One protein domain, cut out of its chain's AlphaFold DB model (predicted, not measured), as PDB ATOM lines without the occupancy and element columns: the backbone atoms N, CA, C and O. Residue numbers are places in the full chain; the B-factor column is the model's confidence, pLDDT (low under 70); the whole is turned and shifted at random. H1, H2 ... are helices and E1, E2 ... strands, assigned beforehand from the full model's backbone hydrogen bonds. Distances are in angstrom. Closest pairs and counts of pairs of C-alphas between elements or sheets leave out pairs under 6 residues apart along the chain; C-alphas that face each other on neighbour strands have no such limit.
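What this domain is: This is residues 10 to 83 of the 83 residues of an uncharacterized protein of Verrucomicrobia bacterium (UniProt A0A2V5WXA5). A small parallel sheet of two strands, E1 and E2, has H3 packed over one face, mostly over E1, with its other face bare; H2 runs side by side with H3, farther out from the sheet's E1 edge, and H1 crosses steeply near the start of H2 at the far end. On the E2 side, the tail after E2 folds back, and residues 81 to 82 pair with E2 in parallel. The printed part has 74 residues with three named helices and two named strands, in the order H1, H2, E1, H3, E2, and its class is mixed, helices and strands. It is compact, with a radius of gyration of the C-alphas of 11.9 A and spans of 32 by 27 by 17 A.

Where its parts are: The sheet is made of E1, residues 38 to 43, 16.3 A from first to last C-alpha, and E2, residues 63 to 68, 16.2 A. E1 begins with C-alpha 38 at (122.603, 94.778, 58.017), and E2 ends with C-alpha 68 at (109.313, 103.061, 62.466). Between them in the chain is H3, residues 49 to 55, 10.0 A. Before E1 come H1, residues 10 to 19, 13.8 A, which begins with C-alpha 10 at (117.654, 81.991, 76.360), and H2, residues 24 to 32, 12.7 A.

How they stand to each other: E1 and E2 are parallel neighbours, with 16 degrees between their directions. N 41 and O 65 are 2.8 A apart and N 67 and O 41 are 2.8 A apart, within hydrogen-bond range. E1, H3 and E2 form a strand-helix-strand unit, two parallel neighbour strands with a helix between them in the chain, and its crossover is right-handed. The closest C-alphas of E1 and H3 are those of Cys 41 and Val 51, 6.5 A; those of H3 and E2 are Gly 55 and Thr 64, 7.0 A. H2 and H3 touch, closest at the C-alphas of Ala 26 and Ala 54, 3.9 A. They run the same way at a shallow tilt of 20 degrees. H1 and H2 touch, closest at the C-alphas of Ala 15 and Ile 24, 5.4 A. They run opposite ways at a steep tilt of 67 degrees, only just short of about perpendicular. H1 is apart from E1, H3 and E2, and H2 is apart from E2. In H1 and H3 every O i to N i+4 pair is within hydrogen-bond range; in H2, 4 of 5 are.

The domain as a whole: The two C-alphas farthest apart, those of Glu 18 and Phe 83, are 32.4 A apart. The printed part has no cut and ends at residue 83, the chain's last. The links H1 to H2, H2 to E1 and E1 to H3 are tight, and H3 to E2 is short; no link is long. Residues 69 to 83 hold no named element. The mean pLDDT of the printed part is 86.7, and no printed residue is under 70.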
ATOM      1  N   ARG A  10     116.756  82.201  75.214       83.88
ATOM      2  CA  ARG A  10     117.654  81.991  76.360       83.88
ATOM      3  C   ARG A  10     118.578  83.188  76.547       83.88
ATOM      4  O   ARG A  10     118.755  83.645  77.673       83.88
ATOM      5  N   LEU A  11     119.118  83.719  75.446       81.88
ATOM      6  CA  LEU A  11     119.955  84.920  75.457       81.88
ATOM      7  C   LEU A  11     119.169  86.148  75.922       81.88
ATOM      8  O   LEU A  11     119.723  86.958  76.655       81.88
ATOM      9  N   LEU A  12     117.885  86.272  75.564       84.62
ATOM     10  CA  LEU A  12     117.043  87.372  76.047       84.62
ATOM     11  C   LEU A  12     116.860  87.347  77.564       84.62
ATOM     12  O   LEU A  12     117.055  88.370  78.214       84.62
ATOM     13  N   VAL A  13     116.494  86.193  78.130       86.81
ATOM     14  CA  VAL A  13     116.244  86.079  79.574       86.81
ATOM     15  C   VAL A  13     117.546  86.217  80.360       86.81
ATOM     16  O   VAL A  13     117.581  86.953  81.341       86.81
ATOM     17  N   ALA A  14     118.630  85.581  79.903       86.25
ATOM     18  CA  ALA A  14     119.936  85.700  80.543       86.25
ATOM     19  C   ALA A  14     120.461  87.144  80.488       86.25
ATOM     20  O   ALA A  14     120.812  87.708  81.519       86.25
ATOM     21  N   ALA A  15     120.451  87.788  79.316       84.69
ATOM     22  CA  ALA A  15     120.911  89.171  79.196       84.69
ATOM     23  C   ALA A  15     120.008  90.151  79.957       84.69
ATOM     24  O   ALA A  15     120.508  91.096  80.561       84.69
ATOM     25  N   GLY A  16     118.692  89.918  79.963       87.56
ATOM     26  CA  GLY A  16     117.739  90.727  80.714       87.56
ATOM     27  C   GLY A  16     117.951  90.632  82.226       87.56
ATOM     28  O   GLY A  16     117.860  91.653  82.903       87.56
ATOM     29  N   ASN A  17     118.280  89.440  82.739       89.50
ATOM     30  CA  ASN A  17     118.595  89.219  84.152       89.50
ATOM     31  C   ASN A  17     119.919  89.875  84.568       89.50
ATOM     32  O   ASN A  17     119.974  90.534  85.600       89.50
ATOM     33  N   GLU A  18     120.971  89.716  83.760       88.69
ATOM     34  CA  GLU A  18     122.328  90.158  84.118       88.69
ATOM     35  C   GLU A  18     122.589  91.646  83.831       88.69
ATOM     36  O   GLU A  18     123.301  92.314  84.578       88.69
ATOM     37  N   TYR A  19     122.035  92.182  82.739       84.38
ATOM     38  CA  TYR A  19     122.363  93.525  82.232       84.38
ATOM     39  C   TYR A  19     121.151  94.455  82.118       84.38
ATOM     40  O   TYR A  19     121.307  95.641  81.822       84.38
ATOM     41  N   GLY A  20     119.948  93.938  82.367       89.88
ATOM     42  CA  GLY A  20     118.699  94.669  82.212       89.88
ATOM     43  C   GLY A  20     118.141  94.622  80.788       89.88
ATOM     44  O   GLY A  20     118.856  94.508  79.791       89.88
ATOM     45  N   PHE A  21     116.816  94.756  80.692       88.00
ATOM     46  CA  PHE A  21     116.080  94.661  79.425       88.00
ATOM     47  C   PHE A  21     116.453  95.735  78.396       88.00
ATOM     48  O   PHE A  21     116.220  95.531  77.205       88.00
ATOM     49  N   ASP A  22     117.058  96.841  78.831       90.69
ATOM     50  CA  ASP A  22     117.514  97.932  77.968       90.69
ATOM     51  C   ASP A  22     118.751  97.558  77.121       90.69
ATOM     52  O   ASP A  22     119.014  98.218  76.123       90.69
ATOM     53  N   GLU A  23     119.500  96.504  77.471       87.56
ATOM     54  CA  GLU A  23     120.775  96.131  76.820       87.56
ATOM     55  C   GLU A  23     120.695  94.850  75.970       87.56
ATOM     56  O   GLU A  23     121.636  94.505  75.253       87.56
ATOM     57  N   ILE A  24     119.570  94.133  76.022       88.69
ATOM     58  CA  ILE A  24     119.448  92.763  75.491       88.69
ATOM     59  C   ILE A  24     119.767  92.647  73.997       88.69
ATOM     60  O   ILE A  24     120.362  91.660  73.572       88.69
ATOM     61  N   PHE A  25     119.410  93.661  73.205       88.00
ATOM     62  CA  PHE A  25     119.677  93.684  71.768       88.00
ATOM     63  C   PHE A  25     121.063  94.241  71.454       88.00
ATOM     64  O   PHE A  25     121.759  93.678  70.614       88.00
ATOM     65  N   ALA A  26     121.510  95.278  72.168       88.38
ATOM     66  CA  ALA A  26     122.839  95.861  71.979       88.38
ATOM     67  C   ALA A  26     123.951  94.822  72.190       88.38
ATOM     68  O   ALA A  26     124.909  94.767  71.422       88.38
ATOM     69  N   ARG A  27     123.778  93.927  73.170       87.12
ATOM     70  CA  ARG A  27     124.705  92.816  73.426       87.12
ATOM     71  C   ARG A  27     124.739  91.788  72.300       87.12
ATOM     72  O   ARG A  27     125.815  91.315  71.954       87.12
ATOM     73  N   GLN A  28     123.588  91.444  71.728       86.69
ATOM     74  CA  GLN A  28     123.526  90.506  70.602       86.69
ATOM     75  C   GLN A  28     124.149  91.113  69.347       86.69
ATOM     76  O   GLN A  28     124.915  90.442  68.662       86.69
ATOM     77  N   VAL A  29     123.876  92.393  69.097       87.12
ATOM     78  CA  VAL A  29     124.494  93.163  68.017       87.12
ATOM     79  C   VAL A  29     126.012  93.198  68.188       87.12
ATOM     80  O   VAL A  29     126.724  92.870  67.251       87.12
ATOM     81  N   ALA A  30     126.518  93.476  69.390       86.12
ATOM     82  CA  ALA A  30     127.958  93.483  69.641       86.12
ATOM     83  C   ALA A  30     128.616  92.098  69.522       86.12
ATOM     84  O   ALA A  30     129.768  91.995  69.113       86.12
ATOM     85  N   ALA A  31     127.906  91.027  69.886       85.50
ATOM     86  CA  ALA A  31     128.441  89.669  69.834       85.50
ATOM     87  C   ALA A  31     128.420  89.055  68.427       85.50
ATOM     88  O   ALA A  31     129.217  88.163  68.134       85.50
ATOM     89  N   PHE A  32     127.472  89.465  67.581       84.00
ATOM     90  CA  PHE A  32     127.210  88.805  66.303       84.00
ATOM     91  C   PHE A  32     127.283  89.710  65.082       84.00
ATOM     92  O   PHE A  32     127.313  89.173  63.980       84.00
ATOM     93  N   GLY A  33     127.288  91.028  65.258       81.62
ATOM     94  CA  GLY A  33     127.422  91.976  64.165       81.62
ATOM     95  C   GLY A  33     128.809  91.883  63.546       81.62
ATOM     96  O   GLY A  33     129.818  91.991  64.245       81.62
ATOM     97  N   ALA A  34     128.856  91.681  62.234       81.50
ATOM     98  CA  ALA A  34     130.082  91.724  61.456       81.50
ATOM     99  C   ALA A  34     130.006  92.812  60.370       81.50
ATOM    100  O   ALA A  34     128.916  93.194  59.933       81.50
ATOM    101  N   PRO A  35     131.158  93.320  59.895       82.56
ATOM    102  CA  PRO A  35     131.191  94.192  58.727       82.56
ATOM    103  C   PRO A  35     130.500  93.538  57.521       82.56
ATOM    104  O   PRO A  35     130.795  92.395  57.173       82.56
ATOM    105  N   GLY A  36     129.596  94.279  56.876       83.81
ATOM    106  CA  GLY A  36     128.794  93.793  55.748       83.81
ATOM    107  C   GLY A  36     127.468  93.121  56.127       83.81
ATOM    108  O   GLY A  36     126.716  92.753  55.221       83.81
ATOM    109  N   ASP A  37     127.166  92.978  57.422       86.12
ATOM    110  CA  ASP A  37     125.813  92.668  57.888       86.12
ATOM    111  C   ASP A  37     124.929  93.926  57.902       86.12
ATOM    112  O   ASP A  37     125.422  95.054  57.939       86.12
ATOM    113  N   VAL A  38     123.611  93.713  57.910       87.75
ATOM    114  CA  VAL A  38     122.603  94.778  58.017       87.75
ATOM    115  C   VAL A  38     121.802  94.575  59.300       87.75
ATOM    116  O   VAL A  38     121.233  93.501  59.515       87.75
ATOM    117  N   LEU A  39     121.717  95.607  60.139       88.94
ATOM    118  CA  LEU A  39     120.863  95.610  61.326       88.94
ATOM    119  C   LEU A  39     119.517  96.266  61.009       88.94
ATOM    120  O   LEU A  39     119.444  97.457  60.729       88.94
ATOM    121  N   ILE A  40     118.435  95.493  61.118       90.00
ATOM    122  CA  ILE A  40     117.067  95.990  60.938       90.00
ATOM    123  C   ILE A  40     116.409  96.167  62.309       90.00
ATOM    124  O   ILE A  40     116.164  95.199  63.032       90.00
ATOM    125  N   CYS A  41     116.100  97.411  62.663       88.88
ATOM    126  CA  CYS A  41     115.393  97.792  63.878       88.88
ATOM    127  C   CYS A  41     113.893  97.930  63.600       88.88
ATOM    128  O   CYS A  41     113.493  98.692  62.728       88.88
ATOM    129  N   LEU A  42     113.048  97.244  64.373       89.56
ATOM    130  CA  LEU A  42     111.589  97.339  64.260       89.56
ATOM    131  C   LEU A  42     111.013  97.973  65.525       89.56
ATOM    132  O   LEU A  42     111.193  97.440  66.623       89.56
ATOM    133  N   THR A  43     110.310  99.097  65.400       88.19
ATOM    134  CA  THR A  43     109.653  99.729  66.550       88.19
ATOM    135  C   THR A  43     108.447 100.553  66.137       88.19
ATOM    136  O   THR A  43     108.527 101.425  65.285       88.19
ATOM    137  N   THR A  44     107.304 100.315  66.778       90.12
ATOM    138  CA  THR A  44     106.060 101.024  66.451       90.12
ATOM    139  C   THR A  44     105.928 102.372  67.150       90.12
ATOM    140  O   THR A  44     105.294 103.268  66.618       90.12
ATOM    141  N   SER A  45     106.497 102.524  68.348       88.06
ATOM    142  CA  SER A  45     106.391 103.759  69.144       88.06
ATOM    143  C   SER A  45     107.676 104.583  69.171       88.06
ATOM    144  O   SER A  45     107.672 105.705  69.669       88.06
ATOM    145  N   GLY A  46     108.804 103.990  68.764       87.50
ATOM    146  CA  GLY A  46     110.122 104.620  68.849       87.50
ATOM    147  C   GLY A  46     110.601 104.974  70.264       87.50
ATOM    148  O   GLY A  46     111.523 105.775  70.444       87.50
ATOM    149  N   LYS A  47     109.965 104.414  71.302       88.50
ATOM    150  CA  LYS A  47     110.285 104.683  72.720       88.50
ATOM    151  C   LYS A  47     111.062 103.551  73.393       88.50
ATOM    152  O   LYS A  47     111.551 103.722  74.509       88.50
ATOM    153  N   SER A  48     111.194 102.408  72.723       89.38
ATOM    154  CA  SER A  48     111.927 101.249  73.233       89.38
ATOM    155  C   SER A  48     113.419 101.549  73.358       89.38
ATOM    156  O   SER A  48     114.140 101.661  72.365       89.38
ATOM    157  N   LYS A  49     113.892 101.651  74.604       90.81
ATOM    158  CA  LYS A  49     115.298 101.934  74.920       90.81
ATOM    159  C   LYS A  49     116.241 100.860  74.384       90.81
ATOM    160  O   LYS A  49     117.318 101.198  73.912       90.81
ATOM    161  N   ASN A  50     115.827  99.597  74.402       90.06
ATOM    162  CA  ASN A  50     116.636  98.480  73.919       90.06
ATOM    163  C   ASN A  50     116.892  98.504  72.409       90.06
ATOM    164  O   ASN A  50     118.024  98.288  71.986       90.06
ATOM    165  N   VAL A  51     115.882  98.844  71.607       89.50
ATOM    166  CA  VAL A  51     116.041  99.091  70.166       89.50
ATOM    167  C   VAL A  51     116.974 100.277  69.952       89.50
ATOM    168  O   VAL A  51     117.895 100.208  69.142       89.50
ATOM    169  N   LYS A  52     116.798 101.336  70.752       89.31
ATOM    170  CA  LYS A  52     117.628 102.534  70.650       89.31
ATOM    171  C   LYS A  52     119.105 102.280  70.936       89.31
ATOM    172  O   LYS A  52     119.972 102.801  70.240       89.31
ATOM    173  N   ARG A  53     119.397 101.490  71.969       89.75
ATOM    174  CA  ARG A  53     120.771 101.114  72.318       89.75
ATOM    175  C   ARG A  53     121.393 100.191  71.279       89.75
ATOM    176  O   ARG A  53     122.574 100.335  71.001       89.75
ATOM    177  N   ALA A  54     120.613  99.292  70.681       88.88
ATOM    178  CA  ALA A  54     121.103  98.409  69.629       88.88
ATOM    179  C   ALA A  54     121.515  99.177  68.368       88.88
ATOM    180  O   ALA A  54     122.629  98.986  67.891       88.88
ATOM    181  N   GLY A  55     120.660 100.083  67.882       86.94
ATOM    182  CA  GLY A  55     120.949 100.881  66.686       86.94
ATOM    183  C   GLY A  55     122.077 101.899  66.865       86.94
ATOM    184  O   GLY A  55     122.710 102.280  65.894       86.94
ATOM    185  N   ARG A  56     122.365 102.321  68.104       84.25
ATOM    186  CA  ARG A  56     123.475 103.240  68.429       84.25
ATOM    187  C   ARG A  56     124.717 102.546  68.982       84.25
ATOM    188  O   ARG A  56     125.615 103.224  69.476       84.25
ATOM    189  N   SER A  57     124.739 101.219  68.992       80.62
ATOM    190  CA  SER A  57     125.902 100.483  69.477       80.62
ATOM    191  C   SER A  57     127.094 100.786  68.574       80.62
ATOM    192  O   SER A  57     126.974 100.696  67.358       80.62
ATOM    193  N   GLU A  58     128.262 101.088  69.142       76.94
ATOM    194  CA  GLU A  58     129.497 101.239  68.351       76.94
ATOM    195  C   GLU A  58     129.889  99.938  67.635       76.94
ATOM    196  O   GLU A  58     130.641  99.948  66.668       76.94
ATOM    197  N   SER A  59     129.365  98.808  68.113       77.50
ATOM    198  CA  SER A  59     129.523  97.492  67.496       77.50
ATOM    199  C   SER A  59     128.385  97.146  66.528       77.50
ATOM    200  O   SER A  59     128.265  95.989  66.130       77.50
ATOM    201  N   ALA A  60     127.504  98.097  66.201       72.06
ATOM    202  CA  ALA A  60     126.476  97.880  65.195       72.06
ATOM    203  C   ALA A  60     127.108  97.628  63.815       72.06
ATOM    204  O   ALA A  60     128.173  98.178  63.513       72.06
ATOM    205  N   PRO A  61     126.475  96.794  62.971       74.88
ATOM    206  CA  PRO A  61     126.878  96.648  61.586       74.88
ATOM    207  C   PRO A  61     126.867  97.993  60.868       74.88
ATOM    208  O   PRO A  61     126.152  98.916  61.249       74.88
ATOM    209  N   THR A  62     127.653  98.071  59.802       73.38
ATOM    210  CA  THR A  62     127.886  99.308  59.050       73.38
ATOM    211  C   THR A  62     126.636  99.825  58.338       73.38
ATOM    212  O   THR A  62     126.600 100.996  57.991       73.38
ATOM    213  N   GLU A  63     125.635  98.967  58.119       87.62
ATOM    214  CA  GLU A  63     124.340  99.359  57.571       87.62
ATOM    215  C   GLU A  63     123.220  99.071  58.576       87.62
ATOM    216  O   GLU A  63     123.021  97.939  59.035       87.62
ATOM    217  N   THR A  64     122.450 100.106  58.888       88.31
ATOM    218  CA  THR A  64     121.287 100.064  59.768       88.31
ATOM    219  C   THR A  64     120.040 100.576  59.065       88.31
ATOM    220  O   THR A  64     120.041 101.621  58.420       88.31
ATOM    221  N   ILE A  65     118.936  99.851  59.238       90.94
ATOM    222  CA  ILE A  65     117.608 100.234  58.752       90.94
ATOM    223  C   ILE A  65     116.657 100.262  59.943       90.94
ATOM    224  O   ILE A  65     116.611  99.299  60.708       90.94
ATOM    225  N   ALA A  66     115.861 101.314  60.095       91.12
ATOM    226  CA  ALA A  66     114.788 101.357  61.078       91.12
ATOM    227  C   ALA A  66     113.424 101.378  60.386       91.12
ATOM    228  O   ALA A  66     113.156 102.252  59.574       91.12
ATOM    229  N   LEU A  67     112.553 100.423  60.723       91.88
ATOM    230  CA  LEU A  67     111.134 100.482  60.374       91.88
ATOM    231  C   LEU A  67     110.383 101.034  61.581       91.88
ATOM    232  O   LEU A  67     110.260 100.372  62.625       91.88
ATOM    233  N   LEU A  68     109.935 102.269  61.432       91.62
ATOM    234  CA  LEU A  68     109.313 103.061  62.466       91.62
ATOM    235  C   LEU A  68     107.791 103.057  62.279       91.62
ATOM    236  O   LEU A  68     107.254 102.997  61.177       91.62
ATOM    237  N   GLY A  69     107.066 103.092  63.391       86.69
ATOM    238  CA  GLY A  69     105.630 103.356  63.401       86.69
ATOM    239  C   GLY A  69     105.318 104.726  63.991       86.69
ATOM    240  O   GLY A  69     106.159 105.346  64.646       86.69
ATOM    241  N   CYS A  70     104.073 105.170  63.807       89.38
ATOM    242  CA  CYS A  70     103.577 106.449  64.318       89.38
ATOM    243  C   CYS A  70     104.449 107.633  63.858       89.38
ATOM    244  O   CYS A  70     104.575 107.872  62.664       89.38
ATOM    245  N   ASP A  71     105.007 108.384  64.804       88.38
ATOM    246  CA  ASP A  71     105.922 109.505  64.590       88.38
ATOM    247  C   ASP A  71     107.400 109.084  64.678       88.38
ATOM    248  O   ASP A  71     108.288 109.932  64.684       88.38
ATOM    249  N   GLY A  72     107.677 107.783  64.824       84.88
ATOM    250  CA  GLY A  72     109.016 107.231  65.019       84.88
ATOM    251  C   GLY A  72     109.670 107.580  66.358       84.88
ATOM    252  O   GLY A  72     110.775 107.111  66.643       84.88
ATOM    253  N   GLY A  73     108.998 108.357  67.211       89.50
ATOM    254  CA  GLY A  73     109.426 108.721  68.554       89.50
ATOM    255  C   GLY A  73     110.892 109.154  68.658       89.50
ATOM    256  O   GLY A  73     111.406 109.975  67.907       89.50
ATOM    257  N   SER A  74     111.593 108.593  69.641       88.56
ATOM    258  CA  SER A  74     112.982 108.958  69.941       88.56
ATOM    259  C   SER A  74     114.025 108.207  69.103       88.56
ATOM    260  O   SER A  74     115.224 108.345  69.379       88.56
ATOM    261  N   THR A  75     113.578 107.375  68.159       88.06
ATOM    262  CA  THR A  75     114.417 106.543  67.283       88.06
ATOM    263  C   THR A  75     114.558 107.100  65.871       88.06
ATOM    264  O   THR A  75     115.319 106.534  65.103       88.06
ATOM    265  N   VAL A  76     113.895 108.212  65.544       89.94
ATOM    266  CA  VAL A  76     114.145 108.943  64.292       89.94
ATOM    267  C   VAL A  76     115.602 109.420  64.236       89.94
ATOM    268  O   VAL A  76     116.146 109.906  65.234       89.94
ATOM    269  N   GLY A  77     116.229 109.269  63.074       88.12
ATOM    270  CA  GLY A  77     117.628 109.583  62.796       88.12
ATOM    271  C   GLY A  77     118.611 108.664  63.517       88.12
ATOM    272  O   GLY A  77     119.743 109.065  63.782       88.12
ATOM    273  N   MET A  78     118.166 107.482  63.948       87.75
ATOM    274  CA  MET A  78     119.030 106.515  64.620       87.75
ATOM    275  C   MET A  78     119.752 105.594  63.642       87.75
ATOM    276  O   MET A  78     120.849 105.154  63.969       87.75
ATOM    277  N   ALA A  79     119.116 105.264  62.521       88.69
ATOM    278  CA  ALA A  79     119.651 104.372  61.509       88.69
ATOM    279  C   ALA A  79     120.102 105.164  60.275       88.69
ATOM    280  O   ALA A  79     119.776 106.343  60.127       88.69
ATOM    281  N   ASP A  80     120.833 104.504  59.379       88.88
ATOM    282  CA  ASP A  80     121.229 105.094  58.095       88.88
ATOM    283  C   ASP A  80     120.008 105.390  57.213       88.88
ATOM    284  O   ASP A  80     119.987 106.373  56.471       88.88
ATOM    285  N   VAL A  81     118.974 104.546  57.317       90.19
ATOM    286  CA  VAL A  81     117.689 104.727  56.638       90.19
ATOM    287  C   VAL A  81     116.536 104.447  57.599       90.19
ATOM    288  O   VAL A  81     116.439 103.356  58.162       90.19
ATOM    289  N   ASP A  82     115.626 105.411  57.717       89.88
ATOM    290  CA  ASP A  82     114.373 105.283  58.462       89.88
ATOM    291  C   ASP A  82     113.187 105.161  57.488       89.88
ATOM    292  O   ASP A  82     113.105 105.913  56.511       89.88
ATOM    293  N   PHE A  83     112.266 104.241  57.774       84.06
ATOM    294  CA  PHE A  83     111.004 104.024  57.056       84.06
ATOM    295  C   PHE A  83     109.798 104.225  57.968       84.06
ATOM    296  O   PHE A  83     109.905 103.850  59.159       84.06
TER     297      PHE A  83